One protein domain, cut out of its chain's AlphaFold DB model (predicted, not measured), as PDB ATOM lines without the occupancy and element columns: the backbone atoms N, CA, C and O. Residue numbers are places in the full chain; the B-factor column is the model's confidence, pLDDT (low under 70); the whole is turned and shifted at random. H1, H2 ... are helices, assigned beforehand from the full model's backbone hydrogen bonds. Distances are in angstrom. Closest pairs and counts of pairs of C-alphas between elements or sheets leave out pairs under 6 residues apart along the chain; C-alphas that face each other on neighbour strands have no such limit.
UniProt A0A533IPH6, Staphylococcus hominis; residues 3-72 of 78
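This is residues 3 to 72 of the 78 residues of a protein of Staphylococcus hominis (UniProt A0A533IPH6). Two helices, H1 and then H2, form a splayed helical hairpin, meeting along the later part of H1 and joined by a long loop. The loop's residues 44 to 49 stick out, as do residues 4 to 10 of the stretch before H1. The printed part has 70 residues, 30 of them in the two named helices, under half; the class is all helix, with no named strand. It is only just loose, close to compact, with a radius of gyration of the C-alphas of 13.7 A and spans of 36 by 26 by 24 A.

H1, residues 19 to 35, touches H2, residues 55 to 67, with residues 27 to 34 alone. Their closest C-alphas, of Leu 34 and Gln 59, are 5.3 A apart. The helices run opposite ways at a steep tilt of 42 degrees. In both, every O i to N i+4 pair is within hydrogen-bond range.

H1 measures 24.7 A from C-alpha 19 at (-25.491, 14.082, -6.318) to C-alpha 35. H2 measures 18.1 A, ending at C-alpha 67 at (-28.117, 31.778, 1.019).

The farthest C-alphas, of Glu 45 and Asp 70, are 39.4 A apart. The 19-residue link is long. The printed part has no cut, and no printed residue is under pLDDT 70.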
ATOM      1  N   PRO A   3     -19.135  16.058  11.721       97.81
ATOM      2  CA  PRO A   3     -18.455  17.349  11.640       97.81
ATOM      3  C   PRO A   3     -16.963  17.181  11.336       97.81
ATOM      4  O   PRO A   3     -16.324  16.219  11.766       97.81
ATOM      5  N   MET A   4     -16.386  18.150  10.629       98.25
ATOM      6  CA  MET A   4     -14.940  18.227  10.421       98.25
ATOM      7  C   MET A   4     -14.246  18.828  11.649       98.25
ATOM      8  O   MET A   4     -14.691  19.839  12.193       98.25
ATOM      9  N   GLY A   5     -13.098  18.273  12.050       98.06
ATOM     10  CA  GLY A   5     -12.332  18.773  13.204       98.06
ATOM     11  C   GLY A   5     -11.818  20.214  13.052       98.06
ATOM     12  O   GLY A   5     -11.652  20.916  14.048       98.06
ATOM     13  N   CYS A   6     -11.628  20.685  11.815       98.25
ATOM     14  CA  CYS A   6     -11.271  22.072  11.495       98.25
ATOM     15  C   CYS A   6     -12.448  23.061  11.584       98.25
ATOM     16  O   CYS A   6     -12.224  24.262  11.469       98.25
ATOM     17  N   ARG A   7     -13.676  22.576  11.836       97.44
ATOM     18  CA  ARG A   7     -14.898  23.376  12.044       97.44
ATOM     19  C   ARG A   7     -15.377  24.177  10.827       97.44
ATOM     20  O   ARG A   7     -16.071  25.171  10.993       97.44
ATOM     21  N   THR A   8     -15.041  23.743   9.616       97.00
ATOM     22  CA  THR A   8     -15.447  24.429   8.374       97.00
ATOM     23  C   THR A   8     -16.514  23.685   7.575       97.00
ATOM     24  O   THR A   8     -16.944  24.174   6.538       97.00
ATOM     25  N   GLY A   9     -16.953  22.505   8.024       97.56
ATOM     26  CA  GLY A   9     -17.954  21.730   7.299       97.56
ATOM     27  C   GLY A   9     -18.275  20.381   7.926       97.56
ATOM     28  O   GLY A   9     -17.875  20.071   9.052       97.56
ATOM     29  N   PHE A  10     -18.998  19.570   7.155       98.25
ATOM     30  CA  PHE A  10     -19.434  18.225   7.515       98.25
ATOM     31  C   PHE A  10     -19.162  17.255   6.365       98.25
ATOM     32  O   PHE A  10     -19.234  17.627   5.196       98.25
ATOM     33  N   TYR A  11     -18.908  15.993   6.697       97.62
ATOM     34  CA  TYR A  11     -18.924  14.899   5.732       97.62
ATOM     35  C   TYR A  11     -20.299  14.223   5.713       97.62
ATOM     36  O   TYR A  11     -20.773  13.709   6.735       97.62
ATOM     37  N   ALA A  12     -20.914  14.167   4.532       96.19
ATOM     38  CA  ALA A  12     -22.061  13.319   4.230       96.19
ATOM     39  C   ALA A  12     -21.568  12.060   3.498       96.19
ATOM     40  O   ALA A  12     -21.027  12.148   2.403       96.19
ATOM     41  N   ILE A  13     -21.727  10.892   4.125       95.62
ATOM     42  CA  ILE A  13     -21.411   9.589   3.528       95.62
ATOM     43  C   ILE A  13     -22.744   8.920   3.221       95.62
ATOM     44  O   ILE A  13     -23.575   8.779   4.122       95.62
ATOM     45  N   THR A  14     -22.948   8.543   1.965       95.50
ATOM     46  CA  THR A  14     -24.195   7.958   1.466       95.50
ATOM     47  C   THR A  14     -23.950   6.558   0.905       95.50
ATOM     48  O   THR A  14     -22.812   6.160   0.662       95.50
ATOM     49  N   ASN A  15     -25.026   5.791   0.715       96.56
ATOM     50  CA  ASN A  15     -24.979   4.471   0.092       96.56
ATOM     51  C   ASN A  15     -25.720   4.509  -1.250       96.56
ATOM     52  O   ASN A  15     -26.938   4.353  -1.273       96.56
ATOM     53  N   GLY A  16     -24.988   4.750  -2.341       95.50
ATOM     54  CA  GLY A  16     -25.548   4.773  -3.699       95.50
ATOM     55  C   GLY A  16     -26.492   5.944  -3.993       95.50
ATOM     56  O   GLY A  16     -27.339   5.816  -4.865       95.50
ATOM     57  N   MET A  17     -26.382   7.047  -3.245       97.12
ATOM     58  CA  MET A  17     -27.170   8.260  -3.486       97.12
ATOM     59  C   MET A  17     -26.466   9.135  -4.518       97.12
ATOM     60  O   MET A  17     -25.286   9.455  -4.343       97.12
ATOM     61  N   GLU A  18     -27.196   9.549  -5.545       97.62
ATOM     62  CA  GLU A  18     -26.672  10.435  -6.583       97.62
ATOM     63  C   GLU A  18     -26.577  11.886  -6.085       97.62
ATOM     64  O   GLU A  18     -27.241  12.292  -5.126       97.62
ATOM     65  N   GLN A  19     -25.759  12.705  -6.748       96.19
ATOM     66  CA  GLN A  19     -25.491  14.082  -6.318       96.19
ATOM     67  C   GLN A  19     -26.771  14.929  -6.195       96.19
ATOM     68  O   GLN A  19     -26.965  15.588  -5.178       96.19
ATOM     69  N   ASP A  20     -27.678  14.874  -7.171       97.25
ATOM     70  CA  ASP A  20     -28.933  15.646  -7.143       97.25
ATOM     71  C   ASP A  20     -29.901  15.185  -6.045       97.25
ATOM     72  O   ASP A  20     -30.736  15.955  -5.562       97.25
ATOM     73  N   GLU A  21     -29.828  13.916  -5.646       97.94
ATOM     74  CA  GLU A  21     -30.581  13.402  -4.503       97.94
ATOM     75  C   GLU A  21     -29.997  13.944  -3.199       97.94
ATOM     76  O   GLU A  21     -30.747  14.439  -2.357       97.94
ATOM     77  N   LEU A  22     -28.665  13.941  -3.072       96.81
ATOM     78  CA  LEU A  22     -27.973  14.512  -1.921       96.81
ATOM     79  C   LEU A  22     -28.239  16.017  -1.788       96.81
ATOM     80  O   LEU A  22     -28.563  16.470  -0.695       96.81
ATOM     81  N   LEU A  23     -28.155  16.790  -2.876       97.94
ATOM     82  CA  LEU A  23     -28.408  18.237  -2.856       97.94
ATOM     83  C   LEU A  23     -29.840  18.551  -2.406       97.94
ATOM     84  O   LEU A  23     -30.035  19.416  -1.553       97.94
ATOM     85  N   ARG A  24     -30.837  17.812  -2.916       98.25
ATOM     86  CA  ARG A  24     -32.240  17.959  -2.490       98.25
ATOM     87  C   ARG A  24     -32.443  17.569  -1.029       98.25
ATOM     88  O   ARG A  24     -33.163  18.261  -0.314       98.25
ATOM     89  N   ALA A  25     -31.809  16.488  -0.575       98.00
ATOM     90  CA  ALA A  25     -31.886  16.057   0.819       98.00
ATOM     91  C   ALA A  25     -31.241  17.077   1.772       98.00
ATOM     92  O   ALA A  25     -31.815  17.383   2.814       98.00
ATOM     93  N   VAL A  26     -30.080  17.630   1.407       98.12
ATOM     94  CA  VAL A  26     -29.387  18.669   2.182       98.12
ATOM     95  C   VAL A  26     -30.221  19.944   2.244       98.12
ATOM     96  O   VAL A  26     -30.432  20.472   3.331       98.12
ATOM     97  N   GLU A  27     -30.750  20.413   1.112       98.62
ATOM     98  CA  GLU A  27     -31.643  21.574   1.088       98.62
ATOM     99  C   GLU A  27     -32.885  21.362   1.962       98.62
ATOM    100  O   GLU A  27     -33.228  22.240   2.756       98.62
ATOM    101  N   GLY A  28     -33.545  20.207   1.847       98.69
ATOM    102  CA  GLY A  28     -34.708  19.867   2.667       98.69
ATOM    103  C   GLY A  28     -34.378  19.884   4.160       98.69
ATOM    104  O   GLY A  28     -35.008  20.615   4.917       98.69
ATOM    105  N   ALA A  29     -33.320  19.179   4.565       98.44
ATOM    106  CA  ALA A  29     -32.901  19.106   5.961       98.44
ATOM    107  C   ALA A  29     -32.522  20.478   6.547       98.44
ATOM    108  O   ALA A  29     -32.821  20.764   7.704       98.44
ATOM    109  N   LEU A  30     -31.879  21.350   5.763       98.69
ATOM    110  CA  LEU A  30     -31.557  22.709   6.203       98.69
ATOM    111  C   LEU A  30     -32.817  23.556   6.395       98.69
ATOM    112  O   LEU A  30     -32.910  24.270   7.390       98.69
ATOM    113  N   ASN A  31     -33.799  23.450   5.495       98.75
ATOM    114  CA  ASN A  31     -35.092  24.115   5.666       98.75
ATOM    115  C   ASN A  31     -35.866  23.571   6.878       98.75
ATOM    116  O   ASN A  31     -36.499  24.348   7.593       98.75
ATOM    117  N   ASP A  32     -35.774  22.273   7.167       98.75
ATOM    118  CA  ASP A  32     -36.364  21.687   8.374       98.75
ATOM    119  C   ASP A  32     -35.716  22.258   9.645       98.75
ATOM    120  O   ASP A  32     -36.421  22.623  10.586       98.75
ATOM    121  N   ILE A  33     -34.387  22.444   9.658       98.56
ATOM    122  CA  ILE A  33     -33.670  23.097  10.770       98.56
ATOM    123  C   ILE A  33     -34.193  24.519  11.013       98.56
ATOM    124  O   ILE A  33     -34.354  24.922  12.168       98.56
ATOM    125  N   LEU A  34     -34.506  25.278   9.954       98.69
ATOM    126  CA  LEU A  34     -35.058  26.633  10.092       98.69
ATOM    127  C   LEU A  34     -36.424  26.664  10.787       98.69
ATOM    128  O   LEU A  34     -36.766  27.676  11.393       98.69
ATOM    129  N   ASN A  35     -37.180  25.570  10.707       98.44
ATOM    130  CA  ASN A  35     -38.494  25.429  11.331       98.44
ATOM    131  C   ASN A  35     -38.451  24.643  12.652       98.44
ATOM    132  O   ASN A  35     -39.469  24.541  13.337       98.44
ATOM    133  N   ALA A  36     -37.295  24.085  13.022       98.56
ATOM    134  CA  ALA A  36     -37.134  23.350  14.265       98.56
ATOM    135  C   ALA A  36     -37.327  24.273  15.478       98.56
ATOM    136  O   ALA A  36     -36.887  25.422  15.486       98.56
ATOM    137  N   THR A  37     -37.967  23.750  16.522       98.56
ATOM    138  CA  THR A  37     -38.215  24.469  17.783       98.56
ATOM    139  C   THR A  37     -37.246  24.077  18.895       98.56
ATOM    140  O   THR A  37     -37.213  24.723  19.937       98.56
ATOM    141  N   GLU A  38     -36.455  23.025  18.687       98.31
ATOM    142  CA  GLU A  38     -35.468  22.517  19.638       98.31
ATOM    143  C   GLU A  38     -34.326  21.793  18.916       98.31
ATOM    144  O   GLU A  38     -34.448  21.428  17.745       98.31
ATOM    145  N   VAL A  39     -33.214  21.566  19.623       98.31
ATOM    146  CA  VAL A  39     -32.171  20.640  19.170       98.31
ATOM    147  C   VAL A  39     -32.522  19.245  19.695       98.31
ATOM    148  O   VAL A  39     -32.541  19.056  20.915       98.31
ATOM    149  N   PRO A  40     -32.779  18.256  18.819       97.94
ATOM    150  CA  PRO A  40     -33.123  16.911  19.260       97.94
ATOM    151  C   PRO A  40     -32.017  16.303  20.127       97.94
ATOM    152  O   PRO A  40     -30.835  16.470  19.832       97.94
ATOM    153  N   ALA A  41     -32.407  15.563  21.168       97.88
ATOM    154  CA  ALA A  41     -31.490  14.842  22.059       97.88
ATOM    155  C   ALA A  41     -30.448  15.722  22.792       97.88
ATOM    156  O   ALA A  41     -29.443  15.207  23.281       97.88
ATOM    157  N   ALA A  42     -30.688  17.032  22.921       97.69
ATOM    158  CA  ALA A  42     -29.859  17.952  23.707       97.69
ATOM    159  C   ALA A  42     -30.069  17.776  25.228       97.69
ATOM    160  O   ALA A  42     -30.473  18.694  25.935       97.69
ATOM    161  N   ASN A  43     -29.820  16.568  25.735       96.88
ATOM    162  CA  ASN A  43     -29.914  16.186  27.145       96.88
ATOM    163  C   ASN A  43     -28.753  15.247  27.532       96.88
ATOM    164  O   ASN A  43     -28.029  14.754  26.669       96.88
ATOM    165  N   GLU A  44     -28.557  15.015  28.832       97.12
ATOM    166  CA  GLU A  44     -27.424  14.233  29.359       97.12
ATOM    167  C   GLU A  44     -27.545  12.720  29.123       97.12
ATOM    168  O   GLU A  44     -26.547  12.005  29.191       97.12
ATOM    169  N   GLU A  45     -28.745  12.218  28.825       98.00
ATOM    170  CA  GLU A  45     -28.967  10.791  28.574       98.00
ATOM    171  C   GLU A  45     -28.519  10.386  27.164       98.00
ATOM    172  O   GLU A  45     -28.064   9.262  26.948       98.00
ATOM    173  N   GLN A  46     -28.649  11.296  26.196       98.19
ATOM    174  CA  GLN A  46     -28.488  10.995  24.772       98.19
ATOM    175  C   GLN A  46     -27.319  11.736  24.111       98.19
ATOM    176  O   GLN A  46     -26.896  11.354  23.018       98.19
ATOM    177  N   CYS A  47     -26.776  12.774  24.755       98.06
ATOM    178  CA  CYS A  47     -25.664  13.562  24.240       98.06
ATOM    179  C   CYS A  47     -24.498  13.591  25.231       98.06
ATOM    180  O   CYS A  47     -24.664  13.887  26.412       98.06
ATOM    181  N   GLY A  48     -23.278  13.374  24.725       97.75
ATOM    182  CA  GLY A  48     -22.055  13.462  25.530       97.75
ATOM    183  C   GLY A  48     -21.767  14.863  26.089       97.75
ATOM    184  O   GLY A  48     -20.939  14.989  26.986       97.75
ATOM    185  N   TRP A  49     -22.437  15.909  25.580       97.38
ATOM    186  CA  TRP A  49     -22.387  17.262  26.138       97.38
ATOM    187  C   TRP A  49     -23.666  18.069  25.836       97.38
ATOM    188  O   TRP A  49     -23.637  19.061  25.110       97.38
ATOM    189  N   GLY A  50     -24.799  17.666  26.422       95.25
ATOM    190  CA  GLY A  50     -26.107  18.299  26.173       95.25
ATOM    191  C   GLY A  50     -26.179  19.812  26.455       95.25
ATOM    192  O   GLY A  50     -26.953  20.520  25.822       95.25
ATOM    193  N   ALA A  51     -25.334  20.343  27.342       95.94
ATOM    194  CA  ALA A  51     -25.281  21.782  27.622       95.94
ATOM    195  C   ALA A  51     -24.675  22.629  26.478       95.94
ATOM    196  O   ALA A  51     -24.857  23.843  26.460       95.94
ATOM    197  N   HIS A  52     -23.946  22.024  25.534       97.06
ATOM    198  CA  HIS A  52     -23.233  22.735  24.466       97.06
ATOM    199  C   HIS A  52     -24.011  22.706  23.138       97.06
ATOM    200  O   HIS A  52     -23.517  22.261  22.098       97.06
ATOM    201  N   HIS A  53     -25.247  23.202  23.171       97.94
ATOM    202  CA  HIS A  53     -26.111  23.332  21.999       97.94
ATOM    203  C   HIS A  53     -26.641  24.762  21.843       97.94
ATOM    204  O   HIS A  53     -26.839  25.482  22.816       97.94
ATOM    205  N   SER A  54     -26.889  25.164  20.595       98.25
ATOM    206  CA  SER A  54     -27.586  26.406  20.252       98.25
ATOM    207  C   SER A  54     -28.428  26.173  19.001       98.25
ATOM    208  O   SER A  54     -27.884  25.954  17.917       98.25
ATOM    209  N   LEU A  55     -29.755  26.197  19.158       98.62
ATOM    210  CA  LEU A  55     -30.680  26.120  18.026       98.62
ATOM    211  C   LEU A  55     -30.528  27.346  17.124       98.62
ATOM    212  O   LEU A  55     -30.423  27.207  15.910       98.62
ATOM    213  N   GLU A  56     -30.459  28.533  17.725       98.69
ATOM    214  CA  GLU A  56     -30.308  29.796  17.002       98.69
ATOM    215  C   GLU A  56     -29.041  29.801  16.141       98.69
ATOM    216  O   GLU A  56     -29.110  30.109  14.951       98.69
ATOM    217  N   GLY A  57     -27.906  29.368  16.703       98.50
ATOM    218  CA  GLY A  57     -26.644  29.281  15.966       98.50
ATOM    219  C   GLY A  57     -26.686  28.253  14.831       98.50
ATOM    220  O   GLY A  57     -26.161  28.504  13.747       98.50
ATOM    221  N   ALA A  58     -27.355  27.114  15.033       98.56
ATOM    222  CA  ALA A  58     -27.561  26.130  13.968       98.56
ATOM    223  C   ALA A  58     -28.445  26.687  12.836       98.56
ATOM    224  O   ALA A  58     -28.139  26.494  11.660       98.56
ATOM    225  N   GLN A  59     -29.508  27.416  13.180       98.88
ATOM    226  CA  GLN A  59     -30.390  28.071  12.214       98.88
ATOM    227  C   GLN A  59     -29.690  29.207  11.461       98.88
ATOM    228  O   GLN A  59     -29.932  29.388  10.271       98.88
ATOM    229  N   GLU A  60     -28.809  29.964  12.117       98.81
ATOM    230  CA  GLU A  60     -27.980  30.982  11.469       98.81
ATOM    231  C   GLU A  60     -27.032  30.356  10.440       98.81
ATOM    232  O   GLU A  60     -27.022  30.780   9.282       98.81
ATOM    233  N   ALA A  61     -26.315  29.295  10.819       98.56
ATOM    234  CA  ALA A  61     -25.455  28.556   9.899       98.56
ATOM    235  C   ALA A  61     -26.248  27.967   8.717       98.56
ATOM    236  O   ALA A  61     -25.800  28.050   7.573       98.56
ATOM    237  N   ALA A  62     -27.446  27.427   8.970       98.69
ATOM    238  CA  ALA A  62     -28.316  26.899   7.922       98.69
ATOM    239  C   ALA A  62     -28.802  27.995   6.959       98.69
ATOM    240  O   ALA A  62     -28.744  27.797   5.746       98.69
ATOM    241  N   ARG A  63     -29.214  29.168   7.469       98.81
ATOM    242  CA  ARG A  63     -29.579  30.329   6.635       98.81
ATOM    243  C   ARG A  63     -28.413  30.784   5.764       98.81
ATOM    244  O   ARG A  63     -28.612  31.010   4.575       98.81
ATOM    245  N   ALA A  64     -27.215  30.899   6.337       98.56
ATOM    246  CA  ALA A  64     -26.024  31.302   5.595       98.56
ATOM    247  C   ALA A  64     -25.694  30.306   4.472       98.56
ATOM    248  O   ALA A  64     -25.458  30.710   3.336       98.56
ATOM    249  N   PHE A  65     -25.748  29.002   4.766       98.50
ATOM    250  CA  PHE A  65     -25.463  27.961   3.780       98.50
ATOM    251  C   PHE A  65     -26.517  27.904   2.661       98.50
ATOM    252  O   PHE A  65     -26.154  27.811   1.490       98.50
ATOM    253  N   LEU A  66     -27.811  28.019   2.994       98.69
ATOM    254  CA  LEU A  66     -28.902  28.136   2.013       98.69
ATOM    255  C   LEU A  66     -28.794  29.413   1.168       98.69
ATOM    256  O   LEU A  66     -29.115  29.387  -0.016       98.69
ATOM    257  N   GLY A  67     -28.320  30.521   1.743       98.50
ATOM    258  CA  GLY A  67     -28.117  31.778   1.019       98.50
ATOM    259  C   GLY A  67     -27.080  31.682  -0.105       98.50
ATOM    260  O   GLY A  67     -27.195  32.400  -1.090       98.50
ATOM    261  N   ALA A  68     -26.117  30.764   0.010       97.88
ATOM    262  CA  ALA A  68     -25.094  30.490  -0.999       97.88
ATOM    263  C   ALA A  68     -25.445  29.296  -1.915       97.88
ATOM    264  O   ALA A  68     -24.561  28.705  -2.533       97.88
ATOM    265  N   LYS A  69     -26.725  28.899  -1.991       97.75
ATOM    266  CA  LYS A  69     -27.170  27.702  -2.730       97.75
ATOM    267  C   LYS A  69     -26.716  27.662  -4.188       97.75
ATOM    268  O   LYS A  69     -26.296  26.608  -4.663       97.75
ATOM    269  N   ASP A  70     -26.764  28.797  -4.876       97.50
ATOM    270  CA  ASP A  70     -26.386  28.891  -6.291       97.50
ATOM    271  C   ASP A  70     -24.888  28.602  -6.529       97.50
ATOM    272  O   ASP A  70     -24.473  28.307  -7.651       97.50
ATOM    273  N   GLU A  71     -24.080  28.616  -5.466       96.94
ATOM    274  CA  GLU A  71     -22.635  28.388  -5.485       96.94
ATOM    275  C   GLU A  71     -22.240  26.991  -4.976       96.94
ATOM    276  O   GLU A  71     -21.067  26.639  -5.019       96.94
ATOM    277  N   TRP A  72     -23.174  26.140  -4.529       97.00
ATOM    278  CA  TRP A  72     -22.838  24.862  -3.871       97.00
ATOM    279  C   TRP A  72     -21.958  23.919  -4.702       97.00
ATOM    280  O   TRP A  72     -21.203  23.124  -4.143       97.00
TER     281      TRP A  72